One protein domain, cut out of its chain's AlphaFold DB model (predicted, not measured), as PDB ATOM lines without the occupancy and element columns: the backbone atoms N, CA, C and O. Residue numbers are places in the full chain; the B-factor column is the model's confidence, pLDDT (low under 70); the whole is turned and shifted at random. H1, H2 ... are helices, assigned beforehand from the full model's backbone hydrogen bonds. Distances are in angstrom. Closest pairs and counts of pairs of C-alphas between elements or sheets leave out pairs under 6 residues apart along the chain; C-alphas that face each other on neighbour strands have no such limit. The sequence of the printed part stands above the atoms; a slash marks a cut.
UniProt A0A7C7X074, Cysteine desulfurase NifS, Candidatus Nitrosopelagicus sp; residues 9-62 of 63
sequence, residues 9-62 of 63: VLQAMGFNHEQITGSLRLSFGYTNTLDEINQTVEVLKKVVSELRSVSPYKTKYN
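This is residues 9 to 62 of the 63 residues of the protein "Cysteine desulfurase NifS" of Candidatus Nitrosopelagicus sp (UniProt A0A7C7X074). Picture a flat, open U: the long helix H3 makes one side, and the other side is the long link of residues 22 to 33 with the short helices H2 and H1 before it. The space between the two sides is largely empty, and the short helix H4 follows at the far end of H3, at the open end of the U. The printed part has 54 residues with four named helices, in the order H1, H2, H3, H4, and no named strand; its class is all helix, with 33 residues in the helices. The whole is loose, with a radius of gyration of the C-alphas of 14.4 A, and its outline is flat, spanning 37 by 30 by 13 A.

Start at H3, residues 34 to 53, which touches no helix. Just beyond its last residue look for H4, residues 58 to 61: the two are close but not clearly touching, and their closest C-alphas, those of Arg 52 and Lys 58, are 7.0 A apart. Now turn to H2, residues 17 to 21, which is apart from both H3 and H4. H1, residues 9 to 12, and H2 only just touch, with 3 pairs of C-alphas within 8 A, and they touch only at the corner by their link; the closest C-alphas are those of Leu 10 and Ile 20, at 6.4 A. H1 is apart from H3 and from H4. In the backbones of H2 and H3 each pair of O of residue i and N of residue i+4 is within hydrogen-bond range, while H1 and H4 are too short for such a pair.

Find C-alpha 34 at (152.249, 181.015, 49.888); from there H3 runs 28.9 A to C-alpha 53 at (147.832, 187.933, 22.157). Go back to Val 9, whose C-alpha is at (140.897, 161.322, 31.063), for the four residues of H1, and then on to His 17 for the five of H2. H4 begins at Lys 58 and ends at Tyr 61, with C-alpha 61 at (136.986, 181.719, 22.903).

The two C-alphas farthest apart, those of Thr 31 and Thr 59, are 40.4 A from each other. The link from H2 to H3 is long, with 12 residues, while those from H1 to H2 and from H3 to H4 are tight. Residues 12 to 17, residues 29 to 36, of which 34 to 36 belong to H3, and residues 38 to 56, of which 38 to 53 belong to H3, stand free. The printed part has no cut; its mean pLDDT is 93.7, and no printed residue is under 70.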
ATOM      1  N   VAL A   9     141.911 160.892  30.089       95.50
ATOM      2  CA  VAL A   9     140.897 161.322  31.063       95.50
ATOM      3  C   VAL A   9     140.118 162.519  30.527       95.50
ATOM      4  O   VAL A   9     138.894 162.497  30.523       95.50
ATOM      5  N   LEU A  10     140.806 163.545  30.015       95.25
ATOM      6  CA  LEU A  10     140.119 164.719  29.465       95.25
ATOM      7  C   LEU A  10     139.333 164.373  28.190       95.25
ATOM      8  O   LEU A  10     138.262 164.932  27.967       95.25
ATOM      9  N   GLN A  11     139.819 163.414  27.394       94.19
ATOM     10  CA  GLN A  11     139.058 162.852  26.273       94.19
ATOM     11  C   GLN A  11     137.780 162.159  26.756       94.19
ATOM     12  O   GLN A  11     136.708 162.425  26.222       94.19
ATOM     13  N   ALA A  12     137.872 161.315  27.789       96.38
ATOM     14  CA  ALA A  12     136.717 160.634  28.371       96.38
ATOM     15  C   ALA A  12     135.707 161.611  29.003       96.38
ATOM     16  O   ALA A  12     134.511 161.342  29.001       96.38
ATOM     17  N   MET A  13     136.172 162.766  29.491       96.56
ATOM     18  CA  MET A  13     135.321 163.860  29.977       96.56
ATOM     19  C   MET A  13     134.647 164.667  28.852       96.56
ATOM     20  O   MET A  13     133.840 165.544  29.143       96.56
ATOM     21  N   GLY A  14     134.963 164.395  27.581       93.81
ATOM     22  CA  GLY A  14     134.344 165.058  26.430       93.81
ATOM     23  C   GLY A  14     134.976 166.396  26.034       93.81
ATOM     24  O   GLY A  14     134.375 167.142  25.261       93.81
ATOM     25  N   PHE A  15     136.177 166.723  26.525       94.25
ATOM     26  CA  PHE A  15     136.882 167.926  26.080       94.25
ATOM     27  C   PHE A  15     137.395 167.776  24.648       94.25
ATOM     28  O   PHE A  15     137.859 166.711  24.232       94.25
ATOM     29  N   ASN A  16     137.349 168.870  23.886       91.25
ATOM     30  CA  ASN A  16     137.877 168.874  22.527       91.25
ATOM     31  C   ASN A  16     139.420 168.897  22.523       91.25
ATOM     32  O   ASN A  16     140.063 169.206  23.527       91.25
ATOM     33  N   HIS A  17     140.030 168.583  21.378       88.81
ATOM     34  CA  HIS A  17     141.487 168.481  21.268       88.81
ATOM     35  C   HIS A  17     142.217 169.766  21.694       88.81
ATOM     36  O   HIS A  17     143.194 169.684  22.431       88.81
ATOM     37  N   GLU A  18     141.715 170.941  21.302       88.12
ATOM     38  CA  GLU A  18     142.319 172.237  21.638       88.12
ATOM     39  C   GLU A  18     142.368 172.451  23.156       88.12
ATOM     40  O   GLU A  18     143.421 172.774  23.707       88.12
ATOM     41  N   GLN A  19     141.250 172.197  23.843       89.31
ATOM     42  CA  GLN A  19     141.144 172.306  25.300       89.31
ATOM     43  C   GLN A  19     142.095 171.340  26.010       89.31
ATOM     44  O   GLN A  19     142.718 171.704  27.005       89.31
ATOM     45  N   ILE A  20     142.250 170.124  25.481       92.62
ATOM     46  CA  ILE A  20     143.170 169.129  26.036       92.62
ATOM     47  C   ILE A  20     144.620 169.582  25.862       92.62
ATOM     48  O   ILE A  20     145.391 169.530  26.820       92.62
ATOM     49  N   THR A  21     144.992 170.059  24.671       89.31
ATOM     50  CA  THR A  21     146.354 170.543  24.395       89.31
ATOM     51  C   THR A  21     146.710 171.818  25.159       89.31
ATOM     52  O   THR A  21     147.875 172.031  25.472       89.31
ATOM     53  N   GLY A  22     145.720 172.648  25.497       89.69
ATOM     54  CA  GLY A  22     145.901 173.856  26.307       89.69
ATOM     55  C   GLY A  22     145.794 173.632  27.819       89.69
ATOM     56  O   GLY A  22     145.811 174.606  28.571       89.69
ATOM     57  N   SER A  23     145.641 172.387  28.281       92.50
ATOM     58  CA  SER A  23     145.463 172.092  29.704       92.50
ATOM     59  C   SER A  23     146.788 172.141  30.478       92.50
ATOM     60  O   SER A  23     147.824 171.669  30.017       92.50
ATOM     61  N   LEU A  24     146.742 172.692  31.692       93.38
ATOM     62  CA  LEU A  24     147.855 172.725  32.641       93.38
ATOM     63  C   LEU A  24     147.376 172.155  33.978       93.38
ATOM     64  O   LEU A  24     146.339 172.568  34.493       93.38
ATOM     65  N   ARG A  25     148.141 171.223  34.556       94.44
ATOM     66  CA  ARG A  25     147.886 170.673  35.892       94.44
ATOM     67  C   ARG A  25     149.005 171.086  36.835       94.44
ATOM     68  O   ARG A  25     150.158 170.740  36.598       94.44
ATOM     69  N   LEU A  26     148.639 171.749  37.926       95.25
ATOM     70  CA  LEU A  26     149.528 172.041  39.046       95.25
ATOM     71  C   LEU A  26     149.113 171.164  40.227       95.25
ATOM     72  O   LEU A  26     147.931 171.079  40.556       95.25
ATOM     73  N   SER A  27     150.078 170.481  40.830       95.75
ATOM     74  CA  SER A  27     149.871 169.624  41.997       95.75
ATOM     75  C   SER A  27     150.740 170.144  43.130       95.75
ATOM     76  O   SER A  27     151.958 170.195  42.983       95.75
ATOM     77  N   PHE A  28     150.113 170.537  44.235       95.69
ATOM     78  CA  PHE A  28     150.818 171.036  45.411       95.69
ATOM     79  C   PHE A  28     151.243 169.892  46.331       95.69
ATOM     80  O   PHE A  28     150.574 168.860  46.418       95.69
ATOM     81  N   GLY A  29     152.362 170.096  47.016       95.44
ATOM     82  CA  GLY A  29     152.888 169.240  48.067       95.44
ATOM     83  C   GLY A  29     152.991 169.987  49.395       95.44
ATOM     84  O   GLY A  29     152.750 171.189  49.484       95.44
ATOM     85  N   TYR A  30     153.378 169.261  50.442       95.69
ATOM     86  CA  TYR A  30     153.427 169.786  51.811       95.69
ATOM     87  C   TYR A  30     154.408 170.954  51.999       95.69
ATOM     88  O   TYR A  30     154.226 171.787  52.877       95.69
ATOM     89  N   THR A  31     155.457 171.018  51.185       97.38
ATOM     90  CA  THR A  31     156.522 172.021  51.302       97.38
ATOM     91  C   THR A  31     156.233 173.312  50.548       97.38
ATOM     92  O   THR A  31     157.069 174.208  50.580       97.38
ATOM     93  N   ASN A  32     155.106 173.411  49.834       97.50
ATOM     94  CA  ASN A  32     154.799 174.630  49.101       97.50
ATOM     95  C   ASN A  32     154.509 175.791  50.046       97.50
ATOM     96  O   ASN A  32     153.840 175.633  51.068       97.50
ATOM     97  N   THR A  33     154.983 176.972  49.667       98.00
ATOM     98  CA  THR A  33     154.765 178.201  50.435       98.00
ATOM     99  C   THR A  33     153.797 179.130  49.718       98.00
ATOM    100  O   THR A  33     153.641 179.075  48.498       98.00
ATOM    101  N   LEU A  34     153.147 180.018  50.471       97.44
ATOM    102  CA  LEU A  34     152.249 181.015  49.888       97.44
ATOM    103  C   LEU A  34     152.983 181.932  48.895       97.44
ATOM    104  O   LEU A  34     152.416 182.298  47.867       97.44
ATOM    105  N   ASP A  35     154.249 182.249  49.163       98.06
ATOM    106  CA  ASP A  35     155.065 183.111  48.307       98.06
ATOM    107  C   ASP A  35     155.343 182.472  46.940       98.06
ATOM    108  O   ASP A  35     155.207 183.137  45.913       98.06
ATOM    109  N   GLU A  36     155.629 181.165  46.900       97.31
ATOM    110  CA  GLU A  36     155.763 180.409  45.647       97.31
ATOM    111  C   GLU A  36     154.463 180.425  44.834       97.31
ATOM    112  O   GLU A  36     154.490 180.576  43.607       97.31
ATOM    113  N   ILE A  37     153.310 180.291  45.499       97.19
ATOM    114  CA  ILE A  37     152.006 180.345  44.827       97.19
ATOM    115  C   ILE A  37     151.743 181.741  44.271       97.19
ATOM    116  O   ILE A  37     151.336 181.865  43.116       97.19
ATOM    117  N   ASN A  38     152.028 182.789  45.045       98.00
ATOM    118  CA  ASN A  38     151.883 184.169  44.594       98.00
ATOM    119  C   ASN A  38     152.764 184.441  43.370       98.00
ATOM    120  O   ASN A  38     152.278 184.952  42.360       98.00
ATOM    121  N   GLN A  39     154.029 184.018  43.410       97.81
ATOM    122  CA  GLN A  39     154.931 184.125  42.267       97.81
ATOM    123  C   GLN A  39     154.393 183.357  41.052       97.81
ATOM    124  O   GLN A  39     154.387 183.881  39.937       97.81
ATOM    125  N   THR A  40     153.910 182.130  41.260       97.25
ATOM    126  CA  THR A  40     153.352 181.289  40.193       97.25
ATOM    127  C   THR A  40     152.161 181.969  39.520       97.25
ATOM    128  O   THR A  40     152.089 182.010  38.293       97.25
ATOM    129  N   VAL A  41     151.245 182.551  40.299       97.56
ATOM    130  CA  VAL A  41     150.067 183.261  39.781       97.56
ATOM    131  C   VAL A  41     150.469 184.479  38.949       97.56
ATOM    132  O   VAL A  41     149.941 184.658  37.850       97.56
ATOM    133  N   GLU A  42     151.413 185.293  39.424       98.19
ATOM    134  CA  GLU A  42     151.863 186.484  38.691       98.19
ATOM    135  C   GLU A  42     152.543 186.125  37.365       98.19
ATOM    136  O   GLU A  42     152.245 186.715  36.322       98.19
ATOM    137  N   VAL A  43     153.384 185.087  37.365       97.88
ATOM    138  CA  VAL A  43     154.008 184.579  36.136       97.88
ATOM    139  C   VAL A  43     152.957 184.026  35.173       97.88
ATOM    140  O   VAL A  43     152.982 184.355  33.985       97.88
ATOM    141  N   LEU A  44     151.999 183.230  35.661       97.75
ATOM    142  CA  LEU A  44     150.953 182.648  34.820       97.75
ATOM    143  C   LEU A  44     150.085 183.716  34.158       97.75
ATOM    144  O   LEU A  44     149.799 183.596  32.969       97.75
ATOM    145  N   LYS A  45     149.698 184.776  34.877       97.06
ATOM    146  CA  LYS A  45     148.936 185.894  34.294       97.06
ATOM    147  C   LYS A  45     149.677 186.513  33.110       97.06
ATOM    148  O   LYS A  45     149.080 186.698  32.048       97.06
ATOM    149  N   LYS A  46     150.974 186.790  33.277       97.69
ATOM    150  CA  LYS A  46     151.815 187.369  32.224       97.69
ATOM    151  C   LYS A  46     151.911 186.441  31.010       97.69
ATOM    152  O   LYS A  46     151.572 186.849  29.903       97.69
ATOM    153  N   VAL A  47     152.291 185.182  31.227       96.88
ATOM    154  CA  VAL A  47     152.484 184.201  30.146       96.88
ATOM    155  C   VAL A  47     151.177 183.927  29.399       96.88
ATOM    156  O   VAL A  47     151.158 183.898  28.171       96.88
ATOM    157  N   VAL A  48     150.057 183.771  30.111       95.38
ATOM    158  CA  VAL A  48     148.749 183.543  29.480       95.38
ATOM    159  C   VAL A  48     148.329 184.748  28.638       95.38
ATOM    160  O   VAL A  48     147.806 184.556  27.542       95.38
ATOM    161  N   SER A  49     148.578 185.977  29.101       95.56
ATOM    162  CA  SER A  49     148.303 187.188  28.317       95.56
ATOM    163  C   SER A  49     149.126 187.233  27.026       95.56
ATOM    164  O   SER A  49     148.581 187.499  25.954       95.56
ATOM    165  N   GLU A  50     150.422 186.928  27.108       95.38
ATOM    166  CA  GLU A  50     151.317 186.879  25.946       95.38
ATOM    167  C   GLU A  50     150.860 185.813  24.938       95.38
ATOM    168  O   GLU A  50     150.654 186.124  23.765       95.38
ATOM    169  N   LEU A  51     150.585 184.584  25.388       94.06
ATOM    170  CA  LEU A  51     150.105 183.500  24.524       94.06
ATOM    171  C   LEU A  51     148.746 183.810  23.881       94.06
ATOM    172  O   LEU A  51     148.527 183.487  22.714       94.06
ATOM    173  N   ARG A  52     147.831 184.456  24.611       93.31
ATOM    174  CA  ARG A  52     146.524 184.867  24.076       93.31
ATOM    175  C   ARG A  52     146.648 185.947  23.007       93.31
ATOM    176  O   ARG A  52     145.885 185.913  22.047       93.31
ATOM    177  N   SER A  53     147.619 186.853  23.131       93.44
ATOM    178  CA  SER A  53     147.832 187.933  22.157       93.44
ATOM    179  C   SER A  53     148.183 187.425  20.751       93.44
ATOM    180  O   SER A  53     147.819 188.061  19.764       93.44
ATOM    181  N   VAL A  54     148.820 186.253  20.663       92.94
ATOM    182  CA  VAL A  54     149.240 185.611  19.404       92.94
ATOM    183  C   VAL A  54     148.380 184.401  19.025       92.94
ATOM    184  O   VAL A  54     148.643 183.742  18.021       92.94
ATOM    185  N   SER A  55     147.363 184.072  19.828       90.50
ATOM    186  CA  SER A  55     146.585 182.849  19.640       90.50
ATOM    187  C   SER A  55     145.602 182.976  18.470       90.50
ATOM    188  O   SER A  55     144.781 183.897  18.456       90.50
ATOM    189  N   PRO A  56     145.576 182.006  17.535       89.50
ATOM    190  CA  PRO A  56     144.595 181.982  16.448       89.50
ATOM    191  C   PRO A  56     143.164 181.715  16.946       89.50
ATOM    192  O   PRO A  56     142.203 181.914  16.210       89.50
ATOM    193  N   TYR A  57     142.998 181.289  18.203       87.81
ATOM    194  CA  TYR A  57     141.699 180.947  18.782       87.81
ATOM    195  C   TYR A  57     140.984 182.122  19.460       87.81
ATOM    196  O   TYR A  57     139.940 181.918  20.087       87.81
ATOM    197  N   LYS A  58     141.513 183.344  19.319       84.88
ATOM    198  CA  LYS A  58     140.957 184.563  19.919       84.88
ATOM    199  C   LYS A  58     139.461 184.729  19.637       84.88
ATOM    200  O   LYS A  58     138.670 184.909  20.554       84.88
ATOM    201  N   THR A  59     139.057 184.566  18.379       83.62
ATOM    202  CA  THR A  59     137.658 184.703  17.943       83.62
ATOM    203  C   THR A  59     136.752 183.594  18.482       83.62
ATOM    204  O   THR A  59     135.574 183.823  18.723       83.62
ATOM    205  N   LYS A  60     137.289 182.383  18.682       87.44
ATOM    206  CA  LYS A  60     136.512 181.210  19.112       87.44
ATOM    207  C   LYS A  60     136.190 181.235  20.608       87.44
ATOM    208  O   LYS A  60     135.103 180.821  20.994       87.44
ATOM    209  N   TYR A  61     137.128 181.697  21.437       84.88
ATOM    210  CA  TYR A  61     136.986 181.719  22.903       84.88
ATOM    211  C   TYR A  61     136.861 183.129  23.493       84.88
ATOM    212  O   TYR A  61     136.762 183.272  24.709       84.88
ATOM    213  N   ASN A  62     136.837 184.149  22.634       80.44
ATOM    214  CA  ASN A  62     136.490 185.531  22.941       80.44
ATOM    215  C   ASN A  62     137.279 186.144  24.114       80.44
ATOM    216  O   ASN A  62     136.701 186.780  25.000       80.44
TER     217      ASN A  62